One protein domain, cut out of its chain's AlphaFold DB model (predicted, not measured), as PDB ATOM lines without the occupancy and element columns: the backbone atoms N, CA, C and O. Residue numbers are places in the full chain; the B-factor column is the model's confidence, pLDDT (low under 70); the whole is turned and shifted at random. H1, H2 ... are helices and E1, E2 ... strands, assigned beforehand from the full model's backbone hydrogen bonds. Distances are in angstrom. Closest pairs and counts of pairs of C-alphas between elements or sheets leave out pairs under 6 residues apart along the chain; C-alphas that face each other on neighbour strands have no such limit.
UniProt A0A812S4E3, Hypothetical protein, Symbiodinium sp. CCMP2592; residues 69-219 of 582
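Overview. This is residues 69 to 219 of the 582 residues of the protein "Hypothetical protein" of Symbiodinium sp. CCMP2592 (UniProt A0A812S4E3). Two small three-stranded sheets, E1 E6 E5 and E2 E7 E8, sit near each other as a loose body, and a long arm of two helices, H2 and H3, runs out from it and folds back through a narrow neck made by the short strand pair E3 and E4. Residues 117 to 122, 124 to 130 and 132 to 140 of this arm stick out, and a tail after E8 leads to the small helix H4. The printed part has 151 residues, with four named helices and eight named strands in the order E1 H1 E2 E3 H2 H3 E4 E5 E6 E7 E8 H4. The three sheets are antiparallel and the class is mixed, helices and strands. The whole is loose, with a radius of gyration of the C-alphas of 19.9 A and spans of 62 by 42 by 33 A.

Along the chain. E1 holds residues 69 to 71, beginning at C-alpha 69 at (-20.776, -7.712, 3.705). H1 is residues 79 to 82, E2 is 83 to 86 and E3 is 102 to 104. H2, residues 107 to 127, is 27.3 A long with a kink of 29 degrees near residue 121; H3, residues 135 to 146, is 16.7 A long and begins at (5.720, 13.348, 30.033). E4 is residues 151 to 153. E5, residues 157 to 163, and E6, residues 173 to 179, are each 19.7 A long. E7 is residues 188 to 193, 16.8 A, and E8 is 201 to 206, 14.0 A. H4, residues 214 to 217, ends at C-alpha 217 at (-1.953, -16.849, 22.118).

Arrangement. E1 is an edge strand beside E6, with N 70 and O 175 2.9 A apart. E6 and E5 form a hairpin, with N 160 and O 176 2.9 A apart. E1 and E8 are only just apart, their closest C-alphas 8.3 A from each other. H1 is on the sheet E2 E7 E8 but only grazes it, with its residues 79 to 82. E2 pairs with E7 through N 84 and O 192, 2.9 A. E7 and E8 form a hairpin, with N 205 and O 189 2.7 A apart. E3 and E4 pair through N 103 and O 152, 2.7 A. H2 and H3 are close but not clearly touching, at a shallow tilt of 29 degrees, opposite ways; their closest C-alphas, those of Val 109 and Phe 145, are 7.5 A apart. H4 is on neither three-stranded sheet. In H2 and H3 every O i to N i+4 pair is within hydrogen-bond range; H1 and H4 are too short for such a pair.

Size, cuts and confidence. The C-alphas of Lys 132 and Gln 198, the two farthest apart, are 62.7 A from each other. The printed part has no cut. The link from E2 to E3, 15 residues, is long. Mean pLDDT of the printed part is 72.2, and it is under 70 at residues 101 to 154, 195 to 198 and 219.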
ATOM      1  N   ILE A  69     -19.923  -8.664   4.411       84.38
ATOM      2  CA  ILE A  69     -20.776  -7.712   3.705       84.38
ATOM      3  C   ILE A  69     -22.102  -8.411   3.439       84.38
ATOM      4  O   ILE A  69     -22.126  -9.488   2.849       84.38
ATOM      5  N   LEU A  70     -23.193  -7.803   3.897       84.31
ATOM      6  CA  LEU A  70     -24.539  -8.193   3.505       84.31
ATOM      7  C   LEU A  70     -24.993  -7.244   2.398       84.31
ATOM      8  O   LEU A  70     -25.164  -6.040   2.631       84.31
ATOM      9  N   ASP A  71     -25.158  -7.799   1.203       82.25
ATOM     10  CA  ASP A  71     -25.754  -7.105   0.069       82.25
ATOM     11  C   ASP A  71     -27.277  -7.142   0.203       82.25
ATOM     12  O   ASP A  71     -27.857  -8.206   0.390       82.25
ATOM     13  N   ASP A  72     -27.910  -5.969   0.128       81.94
ATOM     14  CA  ASP A  72     -29.356  -5.785   0.302       81.94
ATOM     15  C   ASP A  72     -29.912  -6.416   1.601       81.94
ATOM     16  O   ASP A  72     -30.624  -7.420   1.583       81.94
ATOM     17  N   PRO A  73     -29.602  -5.831   2.772       80.94
ATOM     18  CA  PRO A  73     -29.864  -6.431   4.082       80.94
ATOM     19  C   PRO A  73     -31.350  -6.647   4.418       80.94
ATOM     20  O   PRO A  73     -31.655  -7.227   5.455       80.94
ATOM     21  N   GLY A  74     -32.293  -6.114   3.633       80.62
ATOM     22  CA  GLY A  74     -33.730  -6.207   3.925       80.62
ATOM     23  C   GLY A  74     -34.198  -5.425   5.166       80.62
ATOM     24  O   GLY A  74     -35.374  -5.485   5.534       80.62
ATOM     25  N   PHE A  75     -33.317  -4.652   5.814       82.56
ATOM     26  CA  PHE A  75     -33.629  -3.828   6.986       82.56
ATOM     27  C   PHE A  75     -33.052  -2.407   6.888       82.56
ATOM     28  O   PHE A  75     -32.088  -2.142   6.174       82.56
ATOM     29  N   SER A  76     -33.651  -1.471   7.633       78.81
ATOM     30  CA  SER A  76     -33.203  -0.075   7.723       78.81
ATOM     31  C   SER A  76     -32.332   0.174   8.958       78.81
ATOM     32  O   SER A  76     -32.356  -0.600   9.914       78.81
ATOM     33  N   TYR A  77     -31.625   1.310   8.980       71.50
ATOM     34  CA  TYR A  77     -30.796   1.737  10.116       71.50
ATOM     35  C   TYR A  77     -31.546   1.763  11.458       71.50
ATOM     36  O   TYR A  77     -30.987   1.437  12.495       71.50
ATOM     37  N   PHE A  78     -32.828   2.129  11.464       73.12
ATOM     38  CA  PHE A  78     -33.599   2.159  12.708       73.12
ATOM     39  C   PHE A  78     -33.898   0.758  13.246       73.12
ATOM     40  O   PHE A  78     -33.937   0.579  14.458       73.12
ATOM     41  N   ARG A  79     -34.062  -0.235  12.361       77.00
ATOM     42  CA  ARG A  79     -34.258  -1.634  12.763       77.00
ATOM     43  C   ARG A  79     -32.970  -2.269  13.275       77.00
ATOM     44  O   ARG A  79     -33.036  -3.107  14.165       77.00
ATOM     45  N   SER A  80     -31.807  -1.835  12.784       74.69
ATOM     46  CA  SER A  80     -30.526  -2.416  13.199       74.69
ATOM     47  C   SER A  80     -30.126  -2.124  14.646       74.69
ATOM     48  O   SER A  80     -29.250  -2.798  15.181       74.69
ATOM     49  N   LEU A  81     -30.798  -1.176  15.307       72.06
ATOM     50  CA  LEU A  81     -30.612  -0.880  16.731       72.06
ATOM     51  C   LEU A  81     -31.192  -1.959  17.658       72.06
ATOM     52  O   LEU A  81     -30.831  -2.000  18.832       72.06
ATOM     53  N   GLU A  82     -32.078  -2.815  17.149       80.69
ATOM     54  CA  GLU A  82     -32.756  -3.870  17.916       80.69
ATOM     55  C   GLU A  82     -32.101  -5.247  17.739       80.69
ATOM     56  O   GLU A  82     -32.626  -6.255  18.216       80.69
ATOM     57  N   PHE A  83     -30.977  -5.311  17.021       87.50
ATOM     58  CA  PHE A  83     -30.336  -6.579  16.708       87.50
ATOM     59  C   PHE A  83     -29.420  -7.057  17.827       87.50
ATOM     60  O   PHE A  83     -28.717  -6.278  18.474       87.50
ATOM     61  N   PHE A  84     -29.390  -8.371  18.009       88.50
ATOM     62  CA  PHE A  84     -28.465  -9.054  18.900       88.50
ATOM     63  C   PHE A  84     -27.863 -10.275  18.203       88.50
ATOM     64  O   PHE A  84     -28.367 -10.746  17.185       88.50
ATOM     65  N   LEU A  85     -26.753 -10.772  18.742       90.31
ATOM     66  CA  LEU A  85     -26.099 -11.980  18.244       90.31
ATOM     67  C   LEU A  85     -26.561 -13.187  19.054       90.31
ATOM     68  O   LEU A  85     -26.695 -13.074  20.271       90.31
ATOM     69  N   ALA A  86     -26.748 -14.324  18.393       91.19
ATOM     70  CA  ALA A  86     -27.052 -15.610  19.016       91.19
ATOM     71  C   ALA A  86     -26.181 -16.730  18.422       91.19
ATOM     72  O   ALA A  86     -25.621 -16.588  17.331       91.19
ATOM     73  N   HIS A  87     -26.067 -17.851  19.138       90.69
ATOM     74  CA  HIS A  87     -25.388 -19.056  18.643       90.69
ATOM     75  C   HIS A  87     -26.281 -19.926  17.750       90.69
ATOM     76  O   HIS A  87     -25.774 -20.785  17.032       90.69
ATOM     77  N   ASP A  88     -27.596 -19.721  17.787       89.94
ATOM     78  CA  ASP A  88     -28.584 -20.512  17.068       89.94
ATOM     79  C   ASP A  88     -29.490 -19.652  16.177       89.94
ATOM     80  O   ASP A  88     -29.800 -18.500  16.473       89.94
ATOM     81  N   ALA A  89     -29.965 -20.242  15.079       87.69
ATOM     82  CA  ALA A  89     -30.898 -19.589  14.158       87.69
ATOM     83  C   ALA A  89     -32.291 -19.357  14.778       87.69
ATOM     84  O   ALA A  89     -33.109 -18.629  14.220       87.69
ATOM     85  N   PHE A  90     -32.579 -19.977  15.927       87.00
ATOM     86  CA  PHE A  90     -33.822 -19.764  16.671       87.00
ATOM     87  C   PHE A  90     -33.793 -18.493  17.526       87.00
ATOM     88  O   PHE A  90     -34.839 -18.102  18.042       87.00
ATOM     89  N   CYS A  91     -32.632 -17.837  17.653       87.12
ATOM     90  CA  CYS A  91     -32.477 -16.570  18.365       87.12
ATOM     91  C   CYS A  91     -32.958 -16.639  19.823       87.12
ATOM     92  O   CYS A  91     -33.527 -15.677  20.346       87.12
ATOM     93  N   GLY A  92     -32.762 -17.793  20.472       82.88
ATOM     94  CA  GLY A  92     -33.362 -18.083  21.773       82.88
ATOM     95  C   GLY A  92     -32.776 -17.238  22.902       82.88
ATOM     96  O   GLY A  92     -33.501 -16.832  23.813       82.88
ATOM     97  N   GLN A  93     -31.472 -16.955  22.842       85.62
ATOM     98  CA  GLN A  93     -30.772 -16.146  23.837       85.62
ATOM     99  C   GLN A  93     -29.711 -15.244  23.195       85.62
ATOM    100  O   GLN A  93     -29.037 -15.664  22.250       85.62
ATOM    101  N   PRO A  94     -29.535 -14.012  23.709       86.06
ATOM    102  CA  PRO A  94     -28.445 -13.152  23.286       86.06
ATOM    103  C   PRO A  94     -27.098 -13.706  23.753       86.06
ATOM    104  O   PRO A  94     -26.988 -14.336  24.802       86.06
ATOM    105  N   LEU A  95     -26.058 -13.418  22.980       87.19
ATOM    106  CA  LEU A  95     -24.684 -13.818  23.240       87.19
ATOM    107  C   LEU A  95     -24.156 -13.181  24.540       87.19
ATOM    108  O   LEU A  95     -23.844 -11.991  24.572       87.19
ATOM    109  N   THR A  96     -24.049 -13.971  25.612       82.69
ATOM    110  CA  THR A  96     -23.586 -13.513  26.938       82.69
ATOM    111  C   THR A  96     -22.137 -13.879  27.261       82.69
ATOM    112  O   THR A  96     -21.559 -13.302  28.177       82.69
ATOM    113  N   GLU A  97     -21.534 -14.820  26.529       81.75
ATOM    114  CA  GLU A  97     -20.220 -15.405  26.857       81.75
ATOM    115  C   GLU A  97     -19.016 -14.632  26.290       81.75
ATOM    116  O   GLU A  97     -17.875 -15.078  26.400       81.75
ATOM    117  N   VAL A  98     -19.238 -13.460  25.691       80.12
ATOM    118  CA  VAL A  98     -18.172 -12.689  25.041       80.12
ATOM    119  C   VAL A  98     -17.651 -11.583  25.953       80.12
ATOM    120  O   VAL A  98     -18.400 -10.737  26.444       80.12
ATOM    121  N   THR A  99     -16.333 -11.545  26.135       76.94
ATOM    122  CA  THR A  99     -15.644 -10.442  26.807       76.94
ATOM    123  C   THR A  99     -15.602  -9.214  25.912       76.94
ATOM    124  O   THR A  99     -14.796  -9.097  24.993       76.94
ATOM    125  N   LEU A 100     -16.491  -8.269  26.196       76.38
ATOM    126  CA  LEU A 100     -16.655  -7.070  25.391       76.38
ATOM    127  C   LEU A 100     -15.791  -5.905  25.907       76.38
ATOM    128  O   LEU A 100     -15.795  -5.613  27.111       76.38
ATOM    129  N   PRO A 101     -15.068  -5.194  25.020       65.44
ATOM    130  CA  PRO A 101     -14.237  -4.068  25.419       65.44
ATOM    131  C   PRO A 101     -15.105  -2.897  25.894       65.44
ATOM    132  O   PRO A 101     -16.140  -2.577  25.310       65.44
ATOM    133  N   ARG A 102     -14.679  -2.229  26.968       67.50
ATOM    134  CA  ARG A 102     -15.383  -1.064  27.520       67.50
ATOM    135  C   ARG A 102     -14.942   0.212  26.800       67.50
ATOM    136  O   ARG A 102     -13.754   0.506  26.712       67.50
ATOM    137  N   VAL A 103     -15.901   0.990  26.314       62.12
ATOM    138  CA  VAL A 103     -15.705   2.258  25.604       62.12
ATOM    139  C   VAL A 103     -16.292   3.390  26.438       62.12
ATOM    140  O   VAL A 103     -17.446   3.345  26.858       62.12
ATOM    141  N   ALA A 104     -15.509   4.440  26.665       58.91
ATOM    142  CA  ALA A 104     -15.949   5.582  27.456       58.91
ATOM    143  C   ALA A 104     -17.188   6.270  26.843       58.91
ATOM    144  O   ALA A 104     -17.240   6.581  25.648       58.91
ATOM    145  N   LYS A 105     -18.197   6.514  27.685       61.62
ATOM    146  CA  LYS A 105     -19.498   7.093  27.320       61.62
ATOM    147  C   LYS A 105     -19.437   8.606  27.167       61.62
ATOM    148  O   LYS A 105     -20.159   9.156  26.334       61.62
ATOM    149  N   SER A 106     -18.609   9.282  27.965       62.16
ATOM    150  CA  SER A 106     -18.646  10.739  28.011       62.16
ATOM    151  C   SER A 106     -18.213  11.333  26.669       62.16
ATOM    152  O   SER A 106     -17.217  10.942  26.051       62.16
ATOM    153  N   LEU A 107     -19.011  12.288  26.196       57.91
ATOM    154  CA  LEU A 107     -18.761  13.021  24.956       57.91
ATOM    155  C   LEU A 107     -17.416  13.760  25.041       57.91
ATOM    156  O   LEU A 107     -16.738  13.922  24.030       57.91
ATOM    157  N   ASP A 108     -16.996  14.113  26.256       55.00
ATOM    158  CA  ASP A 108     -15.695  14.697  26.556       55.00
ATOM    159  C   ASP A 108     -14.551  13.695  26.435       55.00
ATOM    160  O   ASP A 108     -13.526  14.055  25.866       55.00
ATOM    161  N   VAL A 109     -14.722  12.430  26.843       57.16
ATOM    162  CA  VAL A 109     -13.708  11.383  26.632       57.16
ATOM    163  C   VAL A 109     -13.680  10.933  25.172       57.16
ATOM    164  O   VAL A 109     -12.599  10.714  24.640       57.16
ATOM    165  N   LYS A 110     -14.813  10.892  24.456       60.72
ATOM    166  CA  LYS A 110     -14.823  10.663  22.996       60.72
ATOM    167  C   LYS A 110     -14.184  11.819  22.230       60.72
ATOM    168  O   LYS A 110     -13.394  11.583  21.318       60.72
ATOM    169  N   LYS A 111     -14.470  13.070  22.608       56.59
ATOM    170  CA  LYS A 111     -13.769  14.255  22.085       56.59
ATOM    171  C   LYS A 111     -12.299  14.231  22.474       56.59
ATOM    172  O   LYS A 111     -11.490  14.627  21.647       56.59
ATOM    173  N   ALA A 112     -11.940  13.763  23.667       55.09
ATOM    174  CA  ALA A 112     -10.557  13.583  24.082       55.09
ATOM    175  C   ALA A 112      -9.877  12.493  23.252       55.09
ATOM    176  O   ALA A 112      -8.826  12.775  22.714       55.09
ATOM    177  N   GLN A 113     -10.494  11.332  23.011       58.12
ATOM    178  CA  GLN A 113      -9.979  10.276  22.130       58.12
ATOM    179  C   GLN A 113      -9.858  10.730  20.676       58.12
ATOM    180  O   GLN A 113      -8.869  10.422  20.025       58.12
ATOM    181  N   LEU A 114     -10.832  11.468  20.138       60.81
ATOM    182  CA  LEU A 114     -10.747  12.046  18.794       60.81
ATOM    183  C   LEU A 114      -9.665  13.117  18.729       60.81
ATOM    184  O   LEU A 114      -8.871  13.108  17.795       60.81
ATOM    185  N   ARG A 115      -9.581  13.993  19.737       52.19
ATOM    186  CA  ARG A 115      -8.482  14.952  19.889       52.19
ATOM    187  C   ARG A 115      -7.160  14.243  20.091       52.19
ATOM    188  O   ARG A 115      -6.184  14.775  19.612       52.19
ATOM    189  N   GLN A 116      -7.108  13.077  20.720       50.50
ATOM    190  CA  GLN A 116      -5.906  12.286  20.941       50.50
ATOM    191  C   GLN A 116      -5.535  11.530  19.672       50.50
ATOM    192  O   GLN A 116      -4.372  11.497  19.344       50.50
ATOM    193  N   ARG A 117      -6.473  11.012  18.873       56.22
ATOM    194  CA  ARG A 117      -6.194  10.420  17.552       56.22
ATOM    195  C   ARG A 117      -5.769  11.484  16.544       56.22
ATOM    196  O   ARG A 117      -4.819  11.269  15.802       56.22
ATOM    197  N   LEU A 118      -6.423  12.648  16.551       53.97
ATOM    198  CA  LEU A 118      -6.033  13.813  15.757       53.97
ATOM    199  C   LEU A 118      -4.703  14.379  16.236       53.97
ATOM    200  O   LEU A 118      -3.844  14.620  15.403       53.97
ATOM    201  N   LYS A 119      -4.490  14.519  17.549       46.69
ATOM    202  CA  LYS A 119      -3.221  14.962  18.131       46.69
ATOM    203  C   LYS A 119      -2.142  13.918  17.994       46.69
ATOM    204  O   LYS A 119      -1.034  14.343  17.833       46.69
ATOM    205  N   VAL A 120      -2.391  12.615  18.022       51.25
ATOM    206  CA  VAL A 120      -1.384  11.562  17.795       51.25
ATOM    207  C   VAL A 120      -1.064  11.477  16.314       51.25
ATOM    208  O   VAL A 120       0.095  11.294  15.991       51.25
ATOM    209  N   LYS A 121      -2.012  11.724  15.399       53.06
ATOM    210  CA  LYS A 121      -1.693  11.959  13.980       53.06
ATOM    211  C   LYS A 121      -0.891  13.246  13.784       53.06
ATOM    212  O   LYS A 121       0.124  13.220  13.103       53.06
ATOM    213  N   GLN A 122      -1.302  14.349  14.407       49.84
ATOM    214  CA  GLN A 122      -0.638  15.655  14.325       49.84
ATOM    215  C   GLN A 122       0.669  15.711  15.123       49.84
ATOM    216  O   GLN A 122       1.540  16.481  14.762       49.84
ATOM    217  N   LEU A 123       0.836  14.888  16.158       44.00
ATOM    218  CA  LEU A 123       2.049  14.650  16.940       44.00
ATOM    219  C   LEU A 123       2.862  13.546  16.291       44.00
ATOM    220  O   LEU A 123       4.043  13.560  16.486       44.00
ATOM    221  N   GLN A 124       2.351  12.618  15.490       50.22
ATOM    222  CA  GLN A 124       3.212  11.789  14.637       50.22
ATOM    223  C   GLN A 124       3.786  12.654  13.519       50.22
ATOM    224  O   GLN A 124       4.985  12.625  13.260       50.22
ATOM    225  N   GLN A 125       2.943  13.483  12.898       49.94
ATOM    226  CA  GLN A 125       3.354  14.500  11.929       49.94
ATOM    227  C   GLN A 125       4.207  15.602  12.587       49.94
ATOM    228  O   GLN A 125       5.091  16.163  11.946       49.94
ATOM    229  N   GLY A 126       3.979  15.863  13.875       38.31
ATOM    230  CA  GLY A 126       4.612  16.899  14.686       38.31
ATOM    231  C   GLY A 126       5.830  16.435  15.486       38.31
ATOM    232  O   GLY A 126       6.708  17.232  15.735       38.31
ATOM    233  N   LEU A 127       5.958  15.157  15.837       41.94
ATOM    234  CA  LEU A 127       7.145  14.502  16.417       41.94
ATOM    235  C   LEU A 127       8.137  14.185  15.303       41.94
ATOM    236  O   LEU A 127       9.339  14.267  15.536       41.94
ATOM    237  N   LYS A 128       7.648  13.959  14.070       47.59
ATOM    238  CA  LYS A 128       8.469  14.102  12.860       47.59
ATOM    239  C   LYS A 128       9.058  15.514  12.712       47.59
ATOM    240  O   LYS A 128      10.025  15.665  11.972       47.59
ATOM    241  N   SER A 129       8.545  16.533  13.416       39.81
ATOM    242  CA  SER A 129       9.090  17.899  13.375       39.81
ATOM    243  C   SER A 129       9.635  18.455  14.707       39.81
ATOM    244  O   SER A 129      10.480  19.349  14.664       39.81
ATOM    245  N   ILE A 130       9.246  17.956  15.889       45.09
ATOM    246  CA  ILE A 130       9.548  18.561  17.201       45.09
ATOM    247  C   ILE A 130       9.589  17.488  18.312       45.09
ATOM    248  O   ILE A 130       8.580  17.106  18.897       45.09
ATOM    249  N   SER A 131      10.798  17.047  18.668       45.25
ATOM    250  CA  SER A 131      11.100  16.049  19.709       45.25
ATOM    251  C   SER A 131      11.179  16.612  21.141       45.25
ATOM    252  O   SER A 131      12.110  16.307  21.890       45.25
ATOM    253  N   LYS A 132      10.238  17.470  21.549       52.97
ATOM    254  CA  LYS A 132      10.201  17.998  22.925       52.97
ATOM    255  C   LYS A 132       8.792  18.401  23.355       52.97
ATOM    256  O   LYS A 132       8.426  19.558  23.157       52.97
ATOM    257  N   THR A 133       8.025  17.522  24.000       52.38
ATOM    258  CA  THR A 133       7.017  17.994  24.969       52.38
ATOM    259  C   THR A 133       6.633  16.921  25.994       52.38
ATOM    260  O   THR A 133       6.182  15.840  25.635       52.38
ATOM    261  N   ASP A 134       6.882  17.278  27.256       53.53
ATOM    262  CA  ASP A 134       6.370  16.842  28.562       53.53
ATOM    263  C   ASP A 134       5.605  15.511  28.737       53.53
ATOM    264  O   ASP A 134       4.408  15.392  28.476       53.53
ATOM    265  N   GLU A 135       6.281  14.560  29.400       51.97
ATOM    266  CA  GLU A 135       5.720  13.348  30.033       51.97
ATOM    267  C   GLU A 135       4.563  13.626  31.010       51.97
ATOM    268  O   GLU A 135       3.719  12.759  31.259       51.97
ATOM    269  N   THR A 136       4.510  14.825  31.590       51.81
ATOM    270  CA  THR A 136       3.500  15.204  32.587       51.81
ATOM    271  C   THR A 136       2.107  15.325  31.972       51.81
ATOM    272  O   THR A 136       1.131  14.922  32.605       51.81
ATOM    273  N   PHE A 137       2.010  15.760  30.713       54.91
ATOM    274  CA  PHE A 137       0.749  15.834  29.973       54.91
ATOM    275  C   PHE A 137       0.181  14.433  29.678       54.91
ATOM    276  O   PHE A 137      -1.002  14.179  29.904       54.91
ATOM    277  N   LEU A 138       1.042  13.494  29.262       51.03
ATOM    278  CA  LEU A 138       0.673  12.094  29.011       51.03
ATOM    279  C   LEU A 138       0.156  11.397  30.276       51.03
ATOM    280  O   LEU A 138      -0.862  10.707  30.231       51.03
ATOM    281  N   ARG A 139       0.812  11.614  31.424       54.56
ATOM    282  CA  ARG A 139       0.353  11.068  32.714       54.56
ATOM    283  C   ARG A 139      -0.993  11.644  33.156       54.56
ATOM    284  O   ARG A 139      -1.770  10.935  33.792       54.56
ATOM    285  N   GLN A 140      -1.277  12.905  32.833       54.47
ATOM    286  CA  GLN A 140      -2.535  13.554  33.196       54.47
ATOM    287  C   GLN A 140      -3.701  13.093  32.307       54.47
ATOM    288  O   GLN A 140      -4.780  12.831  32.831       54.47
ATOM    289  N   GLU A 141      -3.482  12.885  31.003       51.78
ATOM    290  CA  GLU A 141      -4.498  12.269  30.135       51.78
ATOM    291  C   GLU A 141      -4.752  10.798  30.492       51.78
ATOM    292  O   GLU A 141      -5.909  10.403  30.606       51.78
ATOM    293  N   LEU A 142      -3.710   9.997  30.766       53.88
ATOM    294  CA  LEU A 142      -3.873   8.606  31.223       53.88
ATOM    295  C   LEU A 142      -4.693   8.509  32.518       53.88
ATOM    296  O   LEU A 142      -5.519   7.608  32.654       53.88
ATOM    297  N   LYS A 143      -4.527   9.463  33.444       55.50
ATOM    298  CA  LYS A 143      -5.374   9.563  34.643       55.50
ATOM    299  C   LYS A 143      -6.833   9.891  34.315       55.50
ATOM    300  O   LYS A 143      -7.712   9.304  34.935       55.50
ATOM    301  N   MET A 144      -7.101  10.761  33.337       51.91
ATOM    302  CA  MET A 144      -8.476  11.038  32.892       51.91
ATOM    303  C   MET A 144      -9.133   9.820  32.223       51.91
ATOM    304  O   MET A 144     -10.334   9.625  32.369       51.91
ATOM    305  N   PHE A 145      -8.357   8.967  31.544       48.25
ATOM    306  CA  PHE A 145      -8.855   7.696  31.000       48.25
ATOM    307  C   PHE A 145      -9.125   6.649  32.084       48.25
ATOM    308  O   PHE A 145     -10.119   5.935  32.001       48.25
ATOM    309  N   ALA A 146      -8.279   6.585  33.116       54.09
ATOM    310  CA  ALA A 146      -8.477   5.686  34.253       54.09
ATOM    311  C   ALA A 146      -9.693   6.069  35.121       54.09
ATOM    312  O   ALA A 146     -10.250   5.209  35.794       54.09
ATOM    313  N   GLN A 147     -10.109   7.341  35.095       52.16
ATOM    314  CA  GLN A 147     -11.251   7.873  35.853       52.16
ATOM    315  C   GLN A 147     -12.577   7.888  35.069       52.16
ATOM    316  O   GLN A 147     -13.570   8.416  35.561       52.16
ATOM    317  N   ALA A 148     -12.631   7.322  33.860       50.66
ATOM    318  CA  ALA A 148     -13.875   7.206  33.102       50.66
ATOM    319  C   ALA A 148     -14.753   6.068  33.667       50.66
ATOM    320  O   ALA A 148     -14.840   4.991  33.084       50.66
ATOM    321  N   GLU A 149     -15.396   6.314  34.814       47.06
ATOM    322  CA  GLU A 149     -16.336   5.389  35.476       47.06
ATOM    323  C   GLU A 149     -17.597   5.108  34.633       47.06
ATOM    324  O   GLU A 149     -18.209   4.051  34.765       47.06
ATOM    325  N   ASP A 150     -17.928   5.981  33.677       49.50
ATOM    326  CA  ASP A 150     -19.003   5.771  32.704       49.50
ATOM    327  C   ASP A 150     -18.474   5.094  31.428       49.50
ATOM    328  O   ASP A 150     -18.298   5.735  30.385       49.50
ATOM    329  N   ALA A 151     -18.200   3.792  31.484       55.34
ATOM    330  CA  ALA A 151     -17.801   3.015  30.312       55.34
ATOM    331  C   ALA A 151     -18.953   2.115  29.830       55.34
ATOM    332  O   ALA A 151     -19.429   1.253  30.562       55.34
ATOM    333  N   HIS A 152     -19.401   2.317  28.588       61.75
ATOM    334  CA  HIS A 152     -20.357   1.435  27.916       61.75
ATOM    335  C   HIS A 152     -19.636   0.236  27.312       61.75
ATOM    336  O   HIS A 152     -18.502   0.341  26.856       61.75
ATOM    337  N   VAL A 153     -20.300  -0.908  27.289       65.69
ATOM    338  CA  VAL A 153     -19.767  -2.130  26.691       65.69
ATOM    339  C   VAL A 153     -19.909  -2.034  25.165       65.69
ATOM    340  O   VAL A 153     -21.006  -1.781  24.672       65.69
ATOM    341  N   ALA A 154     -18.811  -2.159  24.410       69.88
ATOM    342  CA  ALA A 154     -18.867  -2.163  22.945       69.88
ATOM    343  C   ALA A 154     -19.570  -3.434  22.445       69.88
ATOM    344  O   ALA A 154     -19.432  -4.478  23.081       69.88
ATOM    345  N   PRO A 155     -20.280  -3.392  21.308       78.62
ATOM    346  CA  PRO A 155     -20.866  -4.598  20.738       78.62
ATOM    347  C   PRO A 155     -19.774  -5.560  20.244       78.62
ATOM    348  O   PRO A 155     -18.704  -5.129  19.810       78.62
ATOM    349  N   ALA A 156     -20.058  -6.868  20.275       83.25
ATOM    350  CA  ALA A 156     -19.126  -7.906  19.812       83.25
ATOM    351  C   ALA A 156     -18.802  -7.769  18.317       83.25
ATOM    352  O   ALA A 156     -17.693  -8.077  17.881       83.25
ATOM    353  N   VAL A 157     -19.781  -7.291  17.546       85.19
ATOM    354  CA  VAL A 157     -19.697  -6.999  16.116       85.19
ATOM    355  C   VAL A 157     -20.267  -5.601  15.902       85.19
ATOM    356  O   VAL A 157     -21.384  -5.308  16.324       85.19
ATOM    357  N   GLU A 158     -19.500  -4.725  15.265       85.31
ATOM    358  CA  GLU A 158     -19.992  -3.422  14.825       85.31
ATOM    359  C   GLU A 158     -20.673  -3.540  13.465       85.31
ATOM    360  O   GLU A 158     -20.125  -4.134  12.537       85.31
ATOM    361  N   LEU A 159     -21.843  -2.918  13.344       86.88
ATOM    362  CA  LEU A 159     -22.630  -2.869  12.122       86.88
ATOM    363  C   LEU A 159     -22.543  -1.465  11.520       86.88
ATOM    364  O   LEU A 159     -22.965  -0.488  12.141       86.88
ATOM    365  N   HIS A 160     -22.013  -1.368  10.302       84.31
ATOM    366  CA  HIS A 160     -21.909  -0.125   9.537       84.31
ATOM    367  C   HIS A 160     -22.764  -0.231   8.279       84.31
ATOM    368  O   HIS A 160     -22.585  -1.155   7.495       84.31
ATOM    369  N   MET A 161     -23.690   0.705   8.070       82.50
ATOM    370  CA  MET A 161     -24.523   0.741   6.863       82.50
ATOM    371  C   MET A 161     -24.068   1.871   5.940       82.50
ATOM    372  O   MET A 161     -23.864   2.993   6.407       82.50
ATOM    373  N   PHE A 162     -23.951   1.600   4.642       82.94
ATOM    374  CA  PHE A 162     -23.607   2.606   3.630       82.94
ATOM    375  C   PHE A 162     -24.301   2.319   2.291       82.94
ATOM    376  O   PHE A 162     -24.597   1.163   1.996       82.94
ATOM    377  N   PRO A 163     -24.590   3.339   1.465       82.56
ATOM    378  CA  PRO A 163     -25.132   3.119   0.127       82.56
ATOM    379  C   PRO A 163     -24.070   2.496  -0.791       82.56
ATOM    380  O   PRO A 163     -22.902   2.873  -0.725       82.56
ATOM    381  N   SER A 164     -24.477   1.585  -1.681       81.69
ATOM    382  CA  SER A 164     -23.581   0.955  -2.673       81.69
ATOM    383  C   SER A 164     -22.889   1.980  -3.580       81.69
ATOM    384  O   SER A 164     -21.794   1.733  -4.070       81.69
ATOM    385  N   ASP A 165     -23.531   3.131  -3.793       78.75
ATOM    386  CA  ASP A 165     -22.956   4.287  -4.470       78.75
ATOM    387  C   ASP A 165     -23.060   5.513  -3.553       78.75
ATOM    388  O   ASP A 165     -24.148   6.006  -3.252       78.75
ATOM    389  N   MET A 166     -21.908   6.024  -3.116       75.31
ATOM    390  CA  MET A 166     -21.808   7.201  -2.246       75.31
ATOM    391  C   MET A 166     -22.343   8.482  -2.904       75.31
ATOM    392  O   MET A 166     -22.686   9.429  -2.195       75.31
ATOM    393  N   GLN A 167     -22.428   8.531  -4.238       79.56
ATOM    394  CA  GLN A 167     -22.975   9.671  -4.979       79.56
ATOM    395  C   GLN A 167     -24.495   9.575  -5.168       79.56
ATOM    396  O   GLN A 167     -25.150  10.586  -5.429       79.56
ATOM    397  N   ASN A 168     -25.074   8.387  -4.982       78.69
ATOM    398  CA  ASN A 168     -26.495   8.136  -5.151       78.69
ATOM    399  C   ASN A 168     -27.108   7.561  -3.868       78.69
ATOM    400  O   ASN A 168     -27.159   6.355  -3.660       78.69
ATOM    401  N   LEU A 169     -27.685   8.430  -3.034       72.62
ATOM    402  CA  LEU A 169     -28.348   8.040  -1.778       72.62
ATOM    403  C   LEU A 169     -29.556   7.097  -1.960       72.62
ATOM    404  O   LEU A 169     -30.043   6.544  -0.976       72.62
ATOM    405  N   LYS A 170     -30.059   6.935  -3.192       79.19
ATOM    406  CA  LYS A 170     -31.120   5.971  -3.529       79.19
ATOM    407  C   LYS A 170     -30.577   4.595  -3.923       79.19
ATOM    408  O   LYS A 170     -31.375   3.698  -4.180       79.19
ATOM    409  N   ALA A 171     -29.257   4.435  -4.019       79.94
ATOM    410  CA  ALA A 171     -28.634   3.144  -4.260       79.94
ATOM    411  C   ALA A 171     -28.966   2.161  -3.121       79.94
ATOM    412  O   ALA A 171     -29.199   2.593  -1.985       79.94
ATOM    413  N   PRO A 172     -28.982   0.844  -3.401       83.12
ATOM    414  CA  PRO A 172     -29.194  -0.165  -2.372       83.12
ATOM    415  C   PRO A 172     -28.145  -0.022  -1.268       83.12
ATOM    416  O   PRO A 172     -26.967   0.233  -1.538       83.12
ATOM    417  N   TRP A 173     -28.582  -0.156  -0.020       83.75
ATOM    418  CA  TRP A 173     -27.699  -0.077   1.137       83.75
ATOM    419  C   TRP A 173     -26.990  -1.414   1.330       83.75
ATOM    420  O   TRP A 173     -27.593  -2.470   1.177       83.75
ATOM    421  N   ARG A 174     -25.709  -1.357   1.680       86.75
ATOM    422  CA  ARG A 174     -24.898  -2.498   2.100       86.75
ATOM    423  C   ARG A 174     -24.607  -2.390   3.584       86.75
ATOM    424  O   ARG A 174     -24.586  -1.292   4.152       86.75
ATOM    425  N   VAL A 175     -24.373  -3.539   4.206       85.56
ATOM    426  CA  VAL A 175     -24.025  -3.624   5.625       85.56
ATOM    427  C   VAL A 175     -22.681  -4.295   5.777       85.56
ATOM    428  O   VAL A 175     -22.488  -5.407   5.310       85.56
ATOM    429  N   LEU A 176     -21.774  -3.623   6.472       85.06
ATOM    430  CA  LEU A 176     -20.458  -4.118   6.824       85.06
ATOM    431  C   LEU A 176     -20.427  -4.472   8.304       85.06
ATOM    432  O   LEU A 176     -20.639  -3.621   9.171       85.06
ATOM    433  N   LEU A 177     -20.148  -5.740   8.571       86.25
ATOM    434  CA  LEU A 177     -20.058  -6.306   9.906       86.25
ATOM    435  C   LEU A 177     -18.590  -6.493  10.285       86.25
ATOM    436  O   LEU A 177     -17.853  -7.227   9.624       86.25
ATOM    437  N   ILE A 178     -18.174  -5.819  11.357       85.69
ATOM    438  CA  ILE A 178     -16.789  -5.756  11.830       85.69
ATOM    439  C   ILE A 178     -16.689  -6.406  13.217       85.69
ATOM    440  O   ILE A 178     -17.090  -5.778  14.201       85.69
ATOM    441  N   PRO A 179     -16.143  -7.628  13.357       86.56
ATOM    442  CA  PRO A 179     -15.874  -8.224  14.659       86.56
ATOM    443  C   PRO A 179     -14.916  -7.371  15.504       86.56
ATOM    444  O   PRO A 179     -13.846  -6.932  15.068       86.56
ATOM    445  N   ARG A 180     -15.322  -7.133  16.752       82.62
ATOM    446  CA  ARG A 180     -14.576  -6.410  17.795       82.62
ATOM    447  C   ARG A 180     -14.083  -7.312  18.913       82.62
ATOM    448  O   ARG A 180     -13.162  -6.920  19.622       82.62
ATOM    449  N   ALA A 181     -14.677  -8.488  19.057       85.81
ATOM    450  CA  ALA A 181     -14.316  -9.473  20.059       85.81
ATOM    451  C   ALA A 181     -13.592 -10.662  19.413       85.81
ATOM    452  O   ALA A 181     -13.944 -11.091  18.313       85.81
ATOM    453  N   LYS A 182     -12.562 -11.184  20.088       83.69
ATOM    454  CA  LYS A 182     -11.726 -12.284  19.581       83.69
ATOM    455  C   LYS A 182     -12.523 -13.590  19.491       83.69
ATOM    456  O   LYS A 182     -12.283 -14.412  18.615       83.69
ATOM    457  N   GLU A 183     -13.478 -13.753  20.396       87.00
ATOM    458  CA  GLU A 183     -14.307 -14.940  20.594       87.00
ATOM    459  C   GLU A 183     -15.285 -15.164  19.433       87.00
ATOM    460  O   GLU A 183     -15.744 -16.279  19.223       87.00
ATOM    461  N   VAL A 184     -15.573 -14.116  18.655       87.94
ATOM    462  CA  VAL A 184     -16.484 -14.158  17.502       87.94
ATOM    463  C   VAL A 184     -15.859 -14.867  16.293       87.94
ATOM    464  O   VAL A 184     -16.573 -15.418  15.456       87.94
ATOM    465  N   PHE A 185     -14.529 -14.870  16.178       87.56
ATOM    466  CA  PHE A 185     -13.841 -15.457  15.029       87.56
ATOM    467  C   PHE A 185     -13.857 -16.986  15.076       87.56
ATOM    468  O   PHE A 185     -13.619 -17.594  16.119       87.56
ATOM    469  N   GLY A 186     -14.089 -17.621  13.923       86.88
ATOM    470  CA  GLY A 186     -14.178 -19.077  13.802       86.88
ATOM    471  C   GLY A 186     -15.473 -19.674  14.359       86.88
ATOM    472  O   GLY A 186     -15.645 -20.891  14.309       86.88
ATOM    473  N   GLN A 187     -16.384 -18.841  14.869       90.00
ATOM    474  CA  GLN A 187     -17.707 -19.256  15.313       90.00
ATOM    475  C   GLN A 187     -18.759 -18.960  14.243       90.00
ATOM    476  O   GLN A 187     -18.678 -17.976  13.505       90.00
ATOM    477  N   ARG A 188     -19.772 -19.825  14.186       90.38
ATOM    478  CA  ARG A 188     -20.997 -19.597  13.421       90.38
ATOM    479  C   ARG A 188     -21.977 -18.869  14.334       90.38
ATOM    480  O   ARG A 188     -22.382 -19.428  15.352       90.38
ATOM    481  N   LEU A 189     -22.299 -17.625  14.004       92.50
ATOM    482  CA  LEU A 189     -23.217 -16.781  14.768       92.50
ATOM    483  C   LEU A 189     -24.411 -16.391  13.901       92.50
ATOM    484  O   LEU A 189     -24.345 -16.446  12.679       92.50
ATOM    485  N   PHE A 190     -25.496 -15.963  14.531       91.62
ATOM    486  CA  PHE A 190     -26.699 -15.505  13.843       91.62
ATOM    487  C   PHE A 190     -27.041 -14.087  14.297       91.62
ATOM    488  O   PHE A 190     -26.988 -13.777  15.489       91.62
ATOM    489  N   LEU A 191     -27.350 -13.215  13.336       90.88
ATOM    490  CA  LEU A 191     -27.853 -11.869  13.582       90.88
ATOM    491  C   LEU A 191     -29.371 -11.944  13.731       90.88
ATOM    492  O   LEU A 191     -30.074 -12.284  12.780       90.88
ATOM    493  N   CYS A 192     -29.863 -11.619  14.917       90.25
ATOM    494  CA  CYS A 192     -31.243 -11.836  15.321       90.25
ATOM    495  C   CYS A 192     -31.952 -10.527  15.667       90.25
ATOM    496  O   CYS A 192     -31.331  -9.599  16.184       90.25
ATOM    497  N   GLN A 193     -33.264 -10.478  15.439       88.12
ATOM    498  CA  GLN A 193     -34.155  -9.417  15.908       88.12
ATOM    499  C   GLN A 193     -35.054  -9.936  17.037       88.12
ATOM    500  O   GLN A 193     -35.382 -11.120  17.111       88.12
ATOM    501  N   GLN A 194     -35.456  -9.044  17.944       79.88
ATOM    502  CA  GLN A 194     -36.366  -9.383  19.036       79.88
ATOM    503  C   GLN A 194     -37.707  -9.928  18.495       79.88
ATOM    504  O   GLN A 194     -38.221  -9.441  17.492       79.88
ATOM    505  N   ALA A 195     -38.252 -10.952  19.161       63.38
ATOM    506  CA  ALA A 195     -39.223 -11.941  18.661       63.38
ATOM    507  C   ALA A 195     -40.640 -11.453  18.253       63.38
ATOM    508  O   ALA A 195     -41.593 -12.229  18.271       63.38
ATOM    509  N   THR A 196     -40.833 -10.188  17.886       64.56
ATOM    510  CA  THR A 196     -42.122  -9.655  17.411       64.56
ATOM    511  C   THR A 196     -42.447 -10.007  15.951       64.56
ATOM    512  O   THR A 196     -43.541  -9.680  15.493       64.56
ATOM    513  N   GLN A 197     -41.555 -10.684  15.215       63.56
ATOM    514  CA  GLN A 197     -41.735 -11.064  13.801       63.56
ATOM    515  C   GLN A 197     -41.668 -12.588  13.571       63.56
ATOM    516  O   GLN A 197     -41.119 -13.321  14.388       63.56
ATOM    517  N   GLN A 198     -42.247 -13.060  12.453       67.38
ATOM    518  CA  GLN A 198     -42.352 -14.485  12.082       67.38
ATOM    519  C   GLN A 198     -41.000 -15.165  11.789       67.38
ATOM    520  O   GLN A 198     -40.914 -16.384  11.911       67.38
ATOM    521  N   GLU A 199     -39.954 -14.401  11.465       77.38
ATOM    522  CA  GLU A 199     -38.591 -14.898  11.245       77.38
ATOM    523  C   GLU A 199     -37.609 -14.083  12.104       77.38
ATOM    524  O   GLU A 199     -37.332 -12.926  11.786       77.38
ATOM    525  N   PRO A 200     -37.117 -14.628  13.234       82.12
ATOM    526  CA  PRO A 200     -36.269 -13.876  14.158       82.12
ATOM    527  C   PRO A 200     -34.805 -13.777  13.695       82.12
ATOM    528  O   PRO A 200     -34.093 -12.881  14.144       82.12
ATOM    529  N   CYS A 201     -34.350 -14.664  12.803       88.31
ATOM    530  CA  CYS A 201     -32.986 -14.679  12.275       88.31
ATOM    531  C   CYS A 201     -32.913 -13.941  10.937       88.31
ATOM    532  O   CYS A 201     -33.586 -14.312   9.982       88.31
ATOM    533  N   ILE A 202     -32.052 -12.930  10.865       88.75
ATOM    534  CA  ILE A 202     -31.871 -12.085   9.681       88.75
ATOM    535  C   ILE A 202     -30.760 -12.627   8.790       88.75
ATOM    536  O   ILE A 202     -30.910 -12.705   7.575       88.75
ATOM    537  N   ALA A 203     -29.619 -12.957   9.394       89.38
ATOM    538  CA  ALA A 203     -28.435 -13.363   8.657       89.38
ATOM    539  C   ALA A 203     -27.594 -14.345   9.464       89.38
ATOM    540  O   ALA A 203     -27.418 -14.202  10.675       89.38
ATOM    541  N   GLU A 204     -27.025 -15.312   8.758       90.38
ATOM    542  CA  GLU A 204     -25.973 -16.166   9.282       90.38
ATOM    543  C   GLU A 204     -24.617 -15.472   9.116       90.38
ATOM    544  O   GLU A 204     -24.263 -15.005   8.033       90.38
ATOM    545  N   LEU A 205     -23.856 -15.400  10.203       89.69
ATOM    546  CA  LEU A 205     -22.545 -14.777  10.271       89.69
ATOM    547  C   LEU A 205     -21.478 -15.856  10.438       89.69
ATOM    548  O   LEU A 205     -21.389 -16.508  11.481       89.69
ATOM    549  N   GLN A 206     -20.635 -16.011   9.423       88.94
ATOM    550  CA  GLN A 206     -19.501 -16.926   9.458       88.94
ATOM    551  C   GLN A 206     -18.198 -16.134   9.355       88.94
ATOM    552  O   GLN A 206     -17.766 -15.759   8.269       88.94
ATOM    553  N   PHE A 207     -17.574 -15.857  10.500       86.25
ATOM    554  CA  PHE A 207     -16.265 -15.208  10.531       86.25
ATOM    555  C   PHE A 207     -15.163 -16.261  10.450       86.25
ATOM    556  O   PHE A 207     -15.168 -17.230  11.213       86.25
ATOM    557  N   GLU A 208     -14.193 -16.060   9.562       84.38
ATOM    558  CA  GLU A 208     -13.020 -16.931   9.498       84.38
ATOM    559  C   GLU A 208     -12.271 -16.939  10.842       84.38
ATOM    560  O   GLU A 208     -12.233 -15.919  11.540       84.38
ATOM    561  N   PRO A 209     -11.688 -18.077  11.255       84.75
ATOM    562  CA  PRO A 209     -10.878 -18.122  12.462       84.75
ATOM    563  C   PRO A 209      -9.686 -17.173  12.329       84.75
ATOM    564  O   PRO A 209      -9.058 -17.084  11.272       84.75
ATOM    565  N   LEU A 210      -9.340 -16.485  13.422       81.31
ATOM    566  CA  LEU A 210      -8.134 -15.665  13.432       81.31
ATOM    567  C   LEU A 210      -6.924 -16.549  13.121       81.31
ATOM    568  O   LEU A 210      -6.795 -17.634  13.700       81.31
ATOM    569  N   PRO A 211      -6.009 -16.086  12.258       80.56
ATOM    570  CA  PRO A 211      -4.776 -16.808  12.042       80.56
ATOM    571  C   PRO A 211      -4.022 -16.989  13.360       80.56
ATOM    572  O   PRO A 211      -4.025 -16.111  14.232       80.56
ATOM    573  N   PHE A 212      -3.329 -18.121  13.481       80.75
ATOM    574  CA  PHE A 212      -2.434 -18.347  14.606       80.75
ATOM    575  C   PHE A 212      -1.361 -17.249  14.645       80.75
ATOM    576  O   PHE A 212      -0.640 -17.054  13.665       80.75
ATOM    577  N   ARG A 213      -1.280 -16.544  15.780       77.94
ATOM    578  CA  ARG A 213      -0.256 -15.547  16.103       77.94
ATOM    579  C   ARG A 213       0.171 -15.731  17.557       77.94
ATOM    580  O   ARG A 213      -0.646 -16.034  18.426       77.94
ATOM    581  N   LEU A 214       1.440 -15.508  17.856       76.94
ATOM    582  CA  LEU A 214       1.950 -15.576  19.224       76.94
ATOM    583  C   LEU A 214       1.287 -14.511  20.107       76.94
ATOM    584  O   LEU A 214       0.898 -14.809  21.235       76.94
ATOM    585  N   GLN A 215       1.044 -13.309  19.576       73.44
ATOM    586  CA  GLN A 215       0.308 -12.261  20.297       73.44
ATOM    587  C   GLN A 215      -1.116 -12.697  20.678       73.44
ATOM    588  O   GLN A 215      -1.557 -12.476  21.810       73.44
ATOM    589  N   THR A 216      -1.824 -13.374  19.762       73.94
ATOM    590  CA  THR A 216      -3.185 -13.854  20.033       73.94
ATOM    591  C   THR A 216      -3.180 -14.990  21.053       73.94
ATOM    592  O   THR A 216      -4.120 -15.073  21.847       73.94
ATOM    593  N   TRP A 217      -2.129 -15.814  21.096       78.12
ATOM    594  CA  TRP A 217      -1.953 -16.849  22.118       78.12
ATOM    595  C   TRP A 217      -1.775 -16.267  23.528       78.12
ATOM    596  O   TRP A 217      -2.403 -16.752  24.464       78.12
ATOM    597  N   PHE A 218      -1.033 -15.163  23.672       76.38
ATOM    598  CA  PHE A 218      -0.893 -14.446  24.951       76.38
ATOM    599  C   PHE A 218      -2.110 -13.579  25.330       76.38
ATOM    600  O   PHE A 218      -2.068 -12.865  26.328       76.38
ATOM    601  N   GLY A 219      -3.199 -13.623  24.555       69.56
ATOM    602  CA  GLY A 219      -4.427 -12.868  24.835       69.56
ATOM    603  C   GLY A 219      -4.358 -11.381  24.471       69.56
ATOM    604  O   GLY A 219      -5.321 -10.653  24.701       69.56
TER     605      GLY A 219